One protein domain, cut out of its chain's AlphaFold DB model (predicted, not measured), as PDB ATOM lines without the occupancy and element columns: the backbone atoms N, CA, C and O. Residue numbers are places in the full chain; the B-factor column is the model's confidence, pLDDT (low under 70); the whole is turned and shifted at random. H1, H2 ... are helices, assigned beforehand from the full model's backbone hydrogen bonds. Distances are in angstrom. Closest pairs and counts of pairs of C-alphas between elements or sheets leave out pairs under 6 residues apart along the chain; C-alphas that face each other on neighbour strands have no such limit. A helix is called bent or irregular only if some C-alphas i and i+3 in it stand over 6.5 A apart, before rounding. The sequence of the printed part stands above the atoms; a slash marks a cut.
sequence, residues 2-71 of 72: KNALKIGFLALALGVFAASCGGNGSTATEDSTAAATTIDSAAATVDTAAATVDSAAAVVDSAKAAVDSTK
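This is residues 2 to 71 of the 72 residues of an uncharacterized protein of Chitinophaga sp. ysch24 (UniProt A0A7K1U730). The model is a long, open U: a shorter helix, H1, and a much longer one, H2, run alongside each other in opposite directions, joined by a link that turns round at one end, with an empty gap between them. H2 makes the longest axis and runs on past the beginning of H1. The printed part has 70 residues, with two named helices in the order H1, H2 and no named strand; the class is all helix. The whole is extended, with a radius of gyration of the C-alphas of 18.6 A, and a rod in outline, spanning 63 by 23 by 7 A.

H1 holds residues 4 to 22, from C-alpha 4 at (10.983, 29.283, -23.138) to C-alpha 22 at (-0.385, 11.072, -38.312), a length of 26.3 A. H2 holds residues 32 to 69 and is 55.0 A long, from C-alpha 32 at (6.965, 4.270, -53.270) to C-alpha 69 at (33.913, 43.410, -25.672).

H1 and H2 are apart, with no C-alpha of the one within 8 A of the other. The N-to-C direction of H1 is (-0.46, -0.66, -0.59) and that of H2 is (0.49, 0.68, 0.55). Nine residues between H1 and H2 make a short link. Neither helix is bent. In both H1 and H2 every O i to N i+4 pair is within hydrogen-bond range.

The two C-alphas farthest apart are those of Thr 29 and Lys 71, at 63.5 A. The first and last printed C-alphas, of Lys 2 and Lys 71, are 20.8 A apart. Residues 2 to 71 stand free, with no C-alpha 8 or more residues away along the chain within 10 A. The printed part has no cut. The mean pLDDT of the printed part is 72.2; residues 2 to 4, residue 6, residues 19 to 38 and residue 41 are under 70.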
ATOM      1  N   LYS A   2      14.964  33.295 -22.299       56.97
ATOM      2  CA  LYS A   2      15.597  32.896 -23.580       56.97
ATOM      3  C   LYS A   2      15.432  31.411 -23.958       56.97
ATOM      4  O   LYS A   2      15.698  31.041 -25.099       56.97
ATOM      5  N   ASN A   3      14.970  30.594 -23.010       59.50
ATOM      6  CA  ASN A   3      14.834  29.143 -23.159       59.50
ATOM      7  C   ASN A   3      13.373  28.723 -23.385       59.50
ATOM      8  O   ASN A   3      13.122  27.711 -24.023       59.50
ATOM      9  N   ALA A   4      12.410  29.538 -22.939       63.09
ATOM     10  CA  ALA A   4      10.983  29.283 -23.138       63.09
ATOM     11  C   ALA A   4      10.575  29.417 -24.614       63.09
ATOM     12  O   ALA A   4       9.808  28.601 -25.107       63.09
ATOM     13  N   LEU A   5      11.154  30.382 -25.340       74.62
ATOM     14  CA  LEU A   5      10.941  30.524 -26.785       74.62
ATOM     15  C   LEU A   5      11.475  29.307 -27.561       74.62
ATOM     16  O   LEU A   5      10.816  28.829 -28.472       74.62
ATOM     17  N   LYS A   6      12.642  28.776 -27.167       62.84
ATOM     18  CA  LYS A   6      13.263  27.599 -27.801       62.84
ATOM     19  C   LYS A   6      12.438  26.331 -27.573       62.84
ATOM     20  O   LYS A   6      12.197  25.582 -28.511       62.84
ATOM     21  N   ILE A   7      11.977  26.123 -26.340       79.94
ATOM     22  CA  ILE A   7      11.147  24.965 -25.977       79.94
ATOM     23  C   ILE A   7       9.756  25.074 -26.620       79.94
ATOM     24  O   ILE A   7       9.246  24.086 -27.135       79.94
ATOM     25  N   GLY A   8       9.171  26.276 -26.660       75.44
ATOM     26  CA  GLY A   8       7.891  26.521 -27.328       75.44
ATOM     27  C   GLY A   8       7.957  26.323 -28.844       75.44
ATOM     28  O   GLY A   8       7.064  25.708 -29.415       75.44
ATOM     29  N   PHE A   9       9.038  26.770 -29.490       79.69
ATOM     30  CA  PHE A   9       9.253  26.552 -30.922       79.69
ATOM     31  C   PHE A   9       9.459  25.068 -31.253       79.69
ATOM     32  O   PHE A   9       8.870  24.569 -32.208       79.69
ATOM     33  N   LEU A  10      10.221  24.338 -30.430       80.06
ATOM     34  CA  LEU A  10      10.421  22.898 -30.608       80.06
ATOM     35  C   LEU A  10       9.113  22.107 -30.430       80.06
ATOM     36  O   LEU A  10       8.833  21.201 -31.211       80.06
ATOM     37  N   ALA A  11       8.287  22.477 -29.447       77.50
ATOM     38  CA  ALA A  11       6.978  21.862 -29.236       77.50
ATOM     39  C   ALA A  11       6.004  22.154 -30.393       77.50
ATOM     40  O   ALA A  11       5.264  21.265 -30.813       77.50
ATOM     41  N   LEU A  12       6.033  23.372 -30.942       80.31
ATOM     42  CA  LEU A  12       5.213  23.750 -32.093       80.31
ATOM     43  C   LEU A  12       5.631  22.994 -33.362       80.31
ATOM     44  O   LEU A  12       4.775  22.468 -34.073       80.31
ATOM     45  N   ALA A  13       6.937  22.888 -33.616       75.88
ATOM     46  CA  ALA A  13       7.472  22.141 -34.751       75.88
ATOM     47  C   ALA A  13       7.139  20.641 -34.658       75.88
ATOM     48  O   ALA A  13       6.693  20.046 -35.638       75.88
ATOM     49  N   LEU A  14       7.280  20.040 -33.470       78.00
ATOM     50  CA  LEU A  14       6.967  18.626 -33.260       78.00
ATOM     51  C   LEU A  14       5.459  18.340 -33.358       78.00
ATOM     52  O   LEU A  14       5.066  17.301 -33.887       78.00
ATOM     53  N   GLY A  15       4.612  19.271 -32.909       77.44
ATOM     54  CA  GLY A  15       3.159  19.181 -33.065       77.44
ATOM     55  C   GLY A  15       2.716  19.225 -34.531       77.44
ATOM     56  O   GLY A  15       1.886  18.418 -34.943       77.44
ATOM     57  N   VAL A  16       3.312  20.109 -35.338       77.69
ATOM     58  CA  VAL A  16       3.060  20.175 -36.788       77.69
ATOM     59  C   VAL A  16       3.566  18.919 -37.501       77.69
ATOM     60  O   VAL A  16       2.861  18.382 -38.352       77.69
ATOM     61  N   PHE A  17       4.738  18.400 -37.127       71.56
ATOM     62  CA  PHE A  17       5.284  17.170 -37.703       71.56
ATOM     63  C   PHE A  17       4.415  15.943 -37.387       71.56
ATOM     64  O   PHE A  17       4.107  15.157 -38.278       71.56
ATOM     65  N   ALA A  18       3.946  15.801 -36.143       72.62
ATOM     66  CA  ALA A  18       3.045  14.717 -35.757       72.62
ATOM     67  C   ALA A  18       1.669  14.827 -36.438       72.62
ATOM     68  O   ALA A  18       1.108  13.813 -36.843       72.62
ATOM     69  N   ALA A  19       1.145  16.042 -36.626       69.94
ATOM     70  CA  ALA A  19      -0.080  16.263 -37.394       69.94
ATOM     71  C   ALA A  19       0.107  15.955 -38.893       69.94
ATOM     72  O   ALA A  19      -0.775  15.372 -39.517       69.94
ATOM     73  N   SER A  20       1.274  16.289 -39.453       66.56
ATOM     74  CA  SER A  20       1.642  15.991 -40.842       66.56
ATOM     75  C   SER A  20       1.921  14.506 -41.086       66.56
ATOM     76  O   SER A  20       1.734  14.037 -42.202       66.56
ATOM     77  N   CYS A  21       2.395  13.774 -40.076       63.22
ATOM     78  CA  CYS A  21       2.756  12.361 -40.191       63.22
ATOM     79  C   CYS A  21       1.613  11.421 -39.751       63.22
ATOM     80  O   CYS A  21       1.490  10.313 -40.261       63.22
ATOM     81  N   GLY A  22       0.735  11.863 -38.845       54.38
ATOM     82  CA  GLY A  22      -0.385  11.072 -38.312       54.38
ATOM     83  C   GLY A  22      -1.713  11.229 -39.057       54.38
ATOM     84  O   GLY A  22      -2.705  10.599 -38.690       54.38
ATOM     85  N   GLY A  23      -1.768  12.068 -40.088       58.53
ATOM     86  CA  GLY A  23      -2.995  12.391 -40.803       58.53
ATOM     87  C   GLY A  23      -3.289  11.504 -42.009       58.53
ATOM     88  O   GLY A  23      -3.495  12.076 -43.066       58.53
ATOM     89  N   ASN A  24      -3.316  10.166 -41.900       48.78
ATOM     90  CA  ASN A  24      -4.119   9.341 -42.826       48.78
ATOM     91  C   ASN A  24      -4.255   7.870 -42.387       48.78
ATOM     92  O   ASN A  24      -3.613   6.963 -42.914       48.78
ATOM     93  N   GLY A  25      -5.169   7.597 -41.458       63.19
ATOM     94  CA  GLY A  25      -5.767   6.269 -41.375       63.19
ATOM     95  C   GLY A  25      -6.789   6.094 -42.497       63.19
ATOM     96  O   GLY A  25      -7.959   6.379 -42.270       63.19
ATOM     97  N   SER A  26      -6.363   5.667 -43.692       44.34
ATOM     98  CA  SER A  26      -7.171   4.896 -44.660       44.34
ATOM     99  C   SER A  26      -6.340   4.509 -45.886       44.34
ATOM    100  O   SER A  26      -5.907   5.359 -46.656       44.34
ATOM    101  N   THR A  27      -6.129   3.199 -46.011       57.28
ATOM    102  CA  THR A  27      -5.904   2.401 -47.229       57.28
ATOM    103  C   THR A  27      -5.687   3.163 -48.544       57.28
ATOM    104  O   THR A  27      -6.650   3.573 -49.189       57.28
ATOM    105  N   ALA A  28      -4.448   3.215 -49.022       45.19
ATOM    106  CA  ALA A  28      -4.155   3.199 -50.450       45.19
ATOM    107  C   ALA A  28      -2.720   2.705 -50.631       45.19
ATOM    108  O   ALA A  28      -1.799   3.255 -50.038       45.19
ATOM    109  N   THR A  29      -2.595   1.614 -51.382       45.78
ATOM    110  CA  THR A  29      -1.415   1.092 -52.077       45.78
ATOM    111  C   THR A  29      -0.149   1.937 -51.944       45.78
ATOM    112  O   THR A  29      -0.122   3.083 -52.383       45.78
ATOM    113  N   GLU A  30       0.904   1.333 -51.393       48.84
ATOM    114  CA  GLU A  30       2.270   1.856 -51.413       48.84
ATOM    115  C   GLU A  30       2.684   2.205 -52.854       48.84
ATOM    116  O   GLU A  30       3.097   1.343 -53.626       48.84
ATOM    117  N   ASP A  31       2.555   3.474 -53.236       52.03
ATOM    118  CA  ASP A  31       3.292   4.040 -54.358       52.03
ATOM    119  C   ASP A  31       4.572   4.655 -53.787       52.03
ATOM    120  O   ASP A  31       4.600   5.799 -53.323       52.03
ATOM    121  N   SER A  32       5.646   3.863 -53.775       59.19
ATOM    122  CA  SER A  32       6.965   4.270 -53.270       59.19
ATOM    123  C   SER A  32       7.502   5.541 -53.950       59.19
ATOM    124  O   SER A  32       8.378   6.206 -53.398       59.19
ATOM    125  N   THR A  33       6.955   5.926 -55.107       56.38
ATOM    126  CA  THR A  33       7.283   7.171 -55.819       56.38
ATOM    127  C   THR A  33       6.687   8.407 -55.134       56.38
ATOM    128  O   THR A  33       7.355   9.436 -54.997       56.38
ATOM    129  N   ALA A  34       5.451   8.317 -54.640       58.09
ATOM    130  CA  ALA A  34       4.810   9.396 -53.886       58.09
ATOM    131  C   ALA A  34       5.457   9.568 -52.498       58.09
ATOM    132  O   ALA A  34       5.662  10.688 -52.026       58.09
ATOM    133  N   ALA A  35       5.874   8.465 -51.870       58.97
ATOM    134  CA  ALA A  35       6.661   8.512 -50.637       58.97
ATOM    135  C   ALA A  35       8.051   9.145 -50.860       58.97
ATOM    136  O   ALA A  35       8.490   9.969 -50.064       58.97
ATOM    137  N   ALA A  36       8.732   8.836 -51.968       61.38
ATOM    138  CA  ALA A  36      10.043   9.414 -52.266       61.38
ATOM    139  C   ALA A  36       9.986  10.933 -52.514       61.38
ATOM    140  O   ALA A  36      10.816  11.676 -51.997       61.38
ATOM    141  N   THR A  37       8.985  11.413 -53.257       63.31
ATOM    142  CA  THR A  37       8.826  12.851 -53.557       63.31
ATOM    143  C   THR A  37       8.420  13.676 -52.332       63.31
ATOM    144  O   THR A  37       8.859  14.818 -52.175       63.31
ATOM    145  N   THR A  38       7.620  13.097 -51.433       64.94
ATOM    146  CA  THR A  38       7.268  13.732 -50.153       64.94
ATOM    147  C   THR A  38       8.459  13.791 -49.197       64.94
ATOM    148  O   THR A  38       8.650  14.815 -48.542       64.94
ATOM    149  N   ILE A  39       9.305  12.755 -49.167       73.38
ATOM    150  CA  ILE A  39      10.551  12.749 -48.385       73.38
ATOM    151  C   ILE A  39      11.555  13.774 -48.924       73.38
ATOM    152  O   ILE A  39      12.133  14.508 -48.129       73.38
ATOM    153  N   ASP A  40      11.744  13.867 -50.241       76.81
ATOM    154  CA  ASP A  40      12.674  14.833 -50.846       76.81
ATOM    155  C   ASP A  40      12.237  16.284 -50.582       76.81
ATOM    156  O   ASP A  40      13.026  17.133 -50.162       76.81
ATOM    157  N   SER A  41      10.932  16.547 -50.692       64.88
ATOM    158  CA  SER A  41      10.364  17.850 -50.329       64.88
ATOM    159  C   SER A  41      10.551  18.149 -48.839       64.88
ATOM    160  O   SER A  41      10.929  19.263 -48.473       64.88
ATOM    161  N   ALA A  42      10.342  17.161 -47.963       70.31
ATOM    162  CA  ALA A  42      10.593  17.312 -46.533       70.31
ATOM    163  C   ALA A  42      12.081  17.586 -46.247       70.31
ATOM    164  O   ALA A  42      12.393  18.480 -45.459       70.31
ATOM    165  N   ALA A  43      12.998  16.899 -46.928       73.06
ATOM    166  CA  ALA A  43      14.434  17.127 -46.810       73.06
ATOM    167  C   ALA A  43      14.811  18.563 -47.203       73.06
ATOM    168  O   ALA A  43      15.484  19.241 -46.430       73.06
ATOM    169  N   ALA A  44      14.286  19.080 -48.318       78.12
ATOM    170  CA  ALA A  44      14.516  20.464 -48.739       78.12
ATOM    171  C   ALA A  44      14.001  21.497 -47.714       78.12
ATOM    172  O   ALA A  44      14.637  22.531 -47.473       78.12
ATOM    173  N   THR A  45      12.863  21.217 -47.064       74.94
ATOM    174  CA  THR A  45      12.342  22.093 -45.998       74.94
ATOM    175  C   THR A  45      13.203  22.059 -44.739       74.94
ATOM    176  O   THR A  45      13.407  23.102 -44.114       74.94
ATOM    177  N   VAL A  46      13.751  20.892 -44.386       80.69
ATOM    178  CA  VAL A  46      14.673  20.736 -43.255       80.69
ATOM    179  C   VAL A  46      15.986  21.456 -43.534       80.69
ATOM    180  O   VAL A  46      16.475  22.153 -42.651       80.69
ATOM    181  N   ASP A  47      16.514  21.363 -44.751       86.50
ATOM    182  CA  ASP A  47      17.759  22.033 -45.138       86.50
ATOM    183  C   ASP A  47      17.616  23.560 -45.077       86.50
ATOM    184  O   ASP A  47      18.454  24.271 -44.519       86.50
ATOM    185  N   THR A  48      16.478  24.073 -45.550       81.06
ATOM    186  CA  THR A  48      16.150  25.500 -45.430       81.06
ATOM    187  C   THR A  48      16.024  25.913 -43.964       81.06
ATOM    188  O   THR A  48      16.566  26.942 -43.556       81.06
ATOM    189  N   ALA A  49      15.348  25.109 -43.140       77.12
ATOM    190  CA  ALA A  49      15.232  25.371 -41.711       77.12
ATOM    191  C   ALA A  49      16.606  25.345 -41.015       77.12
ATOM    192  O   ALA A  49      16.894  26.233 -40.211       77.12
ATOM    193  N   ALA A  50      17.482  24.402 -41.365       81.19
ATOM    194  CA  ALA A  50      18.848  24.333 -40.858       81.19
ATOM    195  C   ALA A  50      19.636  25.601 -41.216       81.19
ATOM    196  O   ALA A  50      20.228  26.215 -40.331       81.19
ATOM    197  N   ALA A  51      19.541  26.075 -42.462       83.44
ATOM    198  CA  ALA A  51      20.167  27.327 -42.883       83.44
ATOM    199  C   ALA A  51      19.653  28.545 -42.086       83.44
ATOM    200  O   ALA A  51      20.435  29.418 -41.700       83.44
ATOM    201  N   THR A  52      18.350  28.605 -41.778       80.88
ATOM    202  CA  THR A  52      17.804  29.687 -40.934       80.88
ATOM    203  C   THR A  52      18.321  29.630 -39.496       80.88
ATOM    204  O   THR A  52      18.582  30.674 -38.894       80.88
ATOM    205  N   VAL A  53      18.506  28.425 -38.949       86.25
ATOM    206  CA  VAL A  53      19.062  28.226 -37.606       86.25
ATOM    207  C   VAL A  53      20.528  28.643 -37.564       86.25
ATOM    208  O   VAL A  53      20.920  29.338 -36.628       86.25
ATOM    209  N   ASP A  54      21.310  28.286 -38.578       88.50
ATOM    210  CA  ASP A  54      22.731  28.628 -38.666       88.50
ATOM    211  C   ASP A  54      22.935  30.149 -38.750       88.50
ATOM    212  O   ASP A  54      23.730  30.737 -38.013       88.50
ATOM    213  N   SER A  55      22.111  30.824 -39.556       84.62
ATOM    214  CA  SER A  55      22.099  32.288 -39.627       84.62
ATOM    215  C   SER A  55      21.730  32.928 -38.282       84.62
ATOM    216  O   SER A  55      22.386  33.868 -37.828       84.62
ATOM    217  N   ALA A  56      20.722  32.388 -37.588       79.06
ATOM    218  CA  ALA A  56      20.347  32.865 -36.261       79.06
ATOM    219  C   ALA A  56      21.453  32.621 -35.215       79.06
ATOM    220  O   ALA A  56      21.658  33.466 -34.338       79.06
ATOM    221  N   ALA A  57      22.182  31.507 -35.308       82.44
ATOM    222  CA  ALA A  57      23.325  31.210 -34.448       82.44
ATOM    223  C   ALA A  57      24.465  32.218 -34.665       82.44
ATOM    224  O   ALA A  57      24.968  32.779 -33.690       82.44
ATOM    225  N   ALA A  58      24.780  32.557 -35.917       85.25
ATOM    226  CA  ALA A  58      25.788  33.568 -36.244       85.25
ATOM    227  C   ALA A  58      25.441  34.966 -35.686       85.25
ATOM    228  O   ALA A  58      26.317  35.692 -35.198       85.25
ATOM    229  N   VAL A  59      24.156  35.342 -35.700       85.44
ATOM    230  CA  VAL A  59      23.676  36.589 -35.073       85.44
ATOM    231  C   VAL A  59      23.863  36.550 -33.555       85.44
ATOM    232  O   VAL A  59      24.286  37.543 -32.957       85.44
ATOM    233  N   VAL A  60      23.574  35.413 -32.920       86.50
ATOM    234  CA  VAL A  60      23.765  35.230 -31.473       86.50
ATOM    235  C   VAL A  60      25.241  35.310 -31.091       86.50
ATOM    236  O   VAL A  60      25.561  35.991 -30.115       86.50
ATOM    237  N   ASP A  61      26.133  34.683 -31.855       87.12
ATOM    238  CA  ASP A  61      27.577  34.738 -31.607       87.12
ATOM    239  C   ASP A  61      28.124  36.158 -31.771       87.12
ATOM    240  O   ASP A  61      28.861  36.638 -30.906       87.12
ATOM    241  N   SER A  62      27.681  36.885 -32.801       83.62
ATOM    242  CA  SER A  62      28.035  38.302 -32.975       83.62
ATOM    243  C   SER A  62      27.554  39.161 -31.803       83.62
ATOM    244  O   SER A  62      28.302  39.988 -31.278       83.62
ATOM    245  N   ALA A  63      26.321  38.944 -31.334       82.06
ATOM    246  CA  ALA A  63      25.787  39.650 -30.173       82.06
ATOM    247  C   ALA A  63      26.553  39.299 -28.886       82.06
ATOM    248  O   ALA A  63      26.794  40.173 -28.051       82.06
ATOM    249  N   LYS A  64      26.965  38.037 -28.720       85.00
ATOM    250  CA  LYS A  64      27.790  37.607 -27.588       85.00
ATOM    251  C   LYS A  64      29.168  38.270 -27.614       85.00
ATOM    252  O   LYS A  64      29.600  38.760 -26.572       85.00
ATOM    253  N   ALA A  65      29.814  38.331 -28.776       84.50
ATOM    254  CA  ALA A  65      31.104  38.993 -28.938       84.50
ATOM    255  C   ALA A  65      31.028  40.488 -28.575       84.50
ATOM    256  O   ALA A  65      31.868  40.975 -27.821       84.50
ATOM    257  N   ALA A  66      29.977  41.189 -29.017       81.75
ATOM    258  CA  ALA A  66      29.746  42.595 -28.670       81.75
ATOM    259  C   ALA A  66      29.498  42.814 -27.162       81.75
ATOM    260  O   ALA A  66      29.904  43.822 -26.578       81.75
ATOM    261  N   VAL A  67      28.831  41.864 -26.501       86.50
ATOM    262  CA  VAL A  67      28.634  41.909 -25.046       86.50
ATOM    263  C   VAL A  67      29.949  41.684 -24.303       86.50
ATOM    264  O   VAL A  67      30.217  42.400 -23.340       86.50
ATOM    265  N   ASP A  68      30.763  40.714 -24.722       84.88
ATOM    266  CA  ASP A  68      32.045  40.423 -24.071       84.88
ATOM    267  C   ASP A  68      33.050  41.572 -24.265       84.88
ATOM    268  O   ASP A  68      33.746  41.930 -23.315       84.88
ATOM    269  N   SER A  69      33.052  42.242 -25.424       78.94
ATOM    270  CA  SER A  69      33.913  43.410 -25.672       78.94
ATOM    271  C   SER A  69      33.568  44.637 -24.824       78.94
ATOM    272  O   SER A  69      34.394  45.528 -24.693       78.94
ATOM    273  N   THR A  70      32.357  44.706 -24.264       79.88
ATOM    274  CA  THR A  70      31.909  45.827 -23.412       79.88
ATOM    275  C   THR A  70      32.156  45.557 -21.919       79.88
ATOM    276  O   THR A  70      31.919  46.417 -21.076       79.88
ATOM    277  N   LYS A  71      32.587  44.337 -21.565       72.94
ATOM    278  CA  LYS A  71      32.893  43.928 -20.182       72.94
ATOM    279  C   LYS A  71      34.386  43.978 -19.843       72.94
ATOM    280  O   LYS A  71      34.730  43.720 -18.690       72.94
TER     281      LYS A  71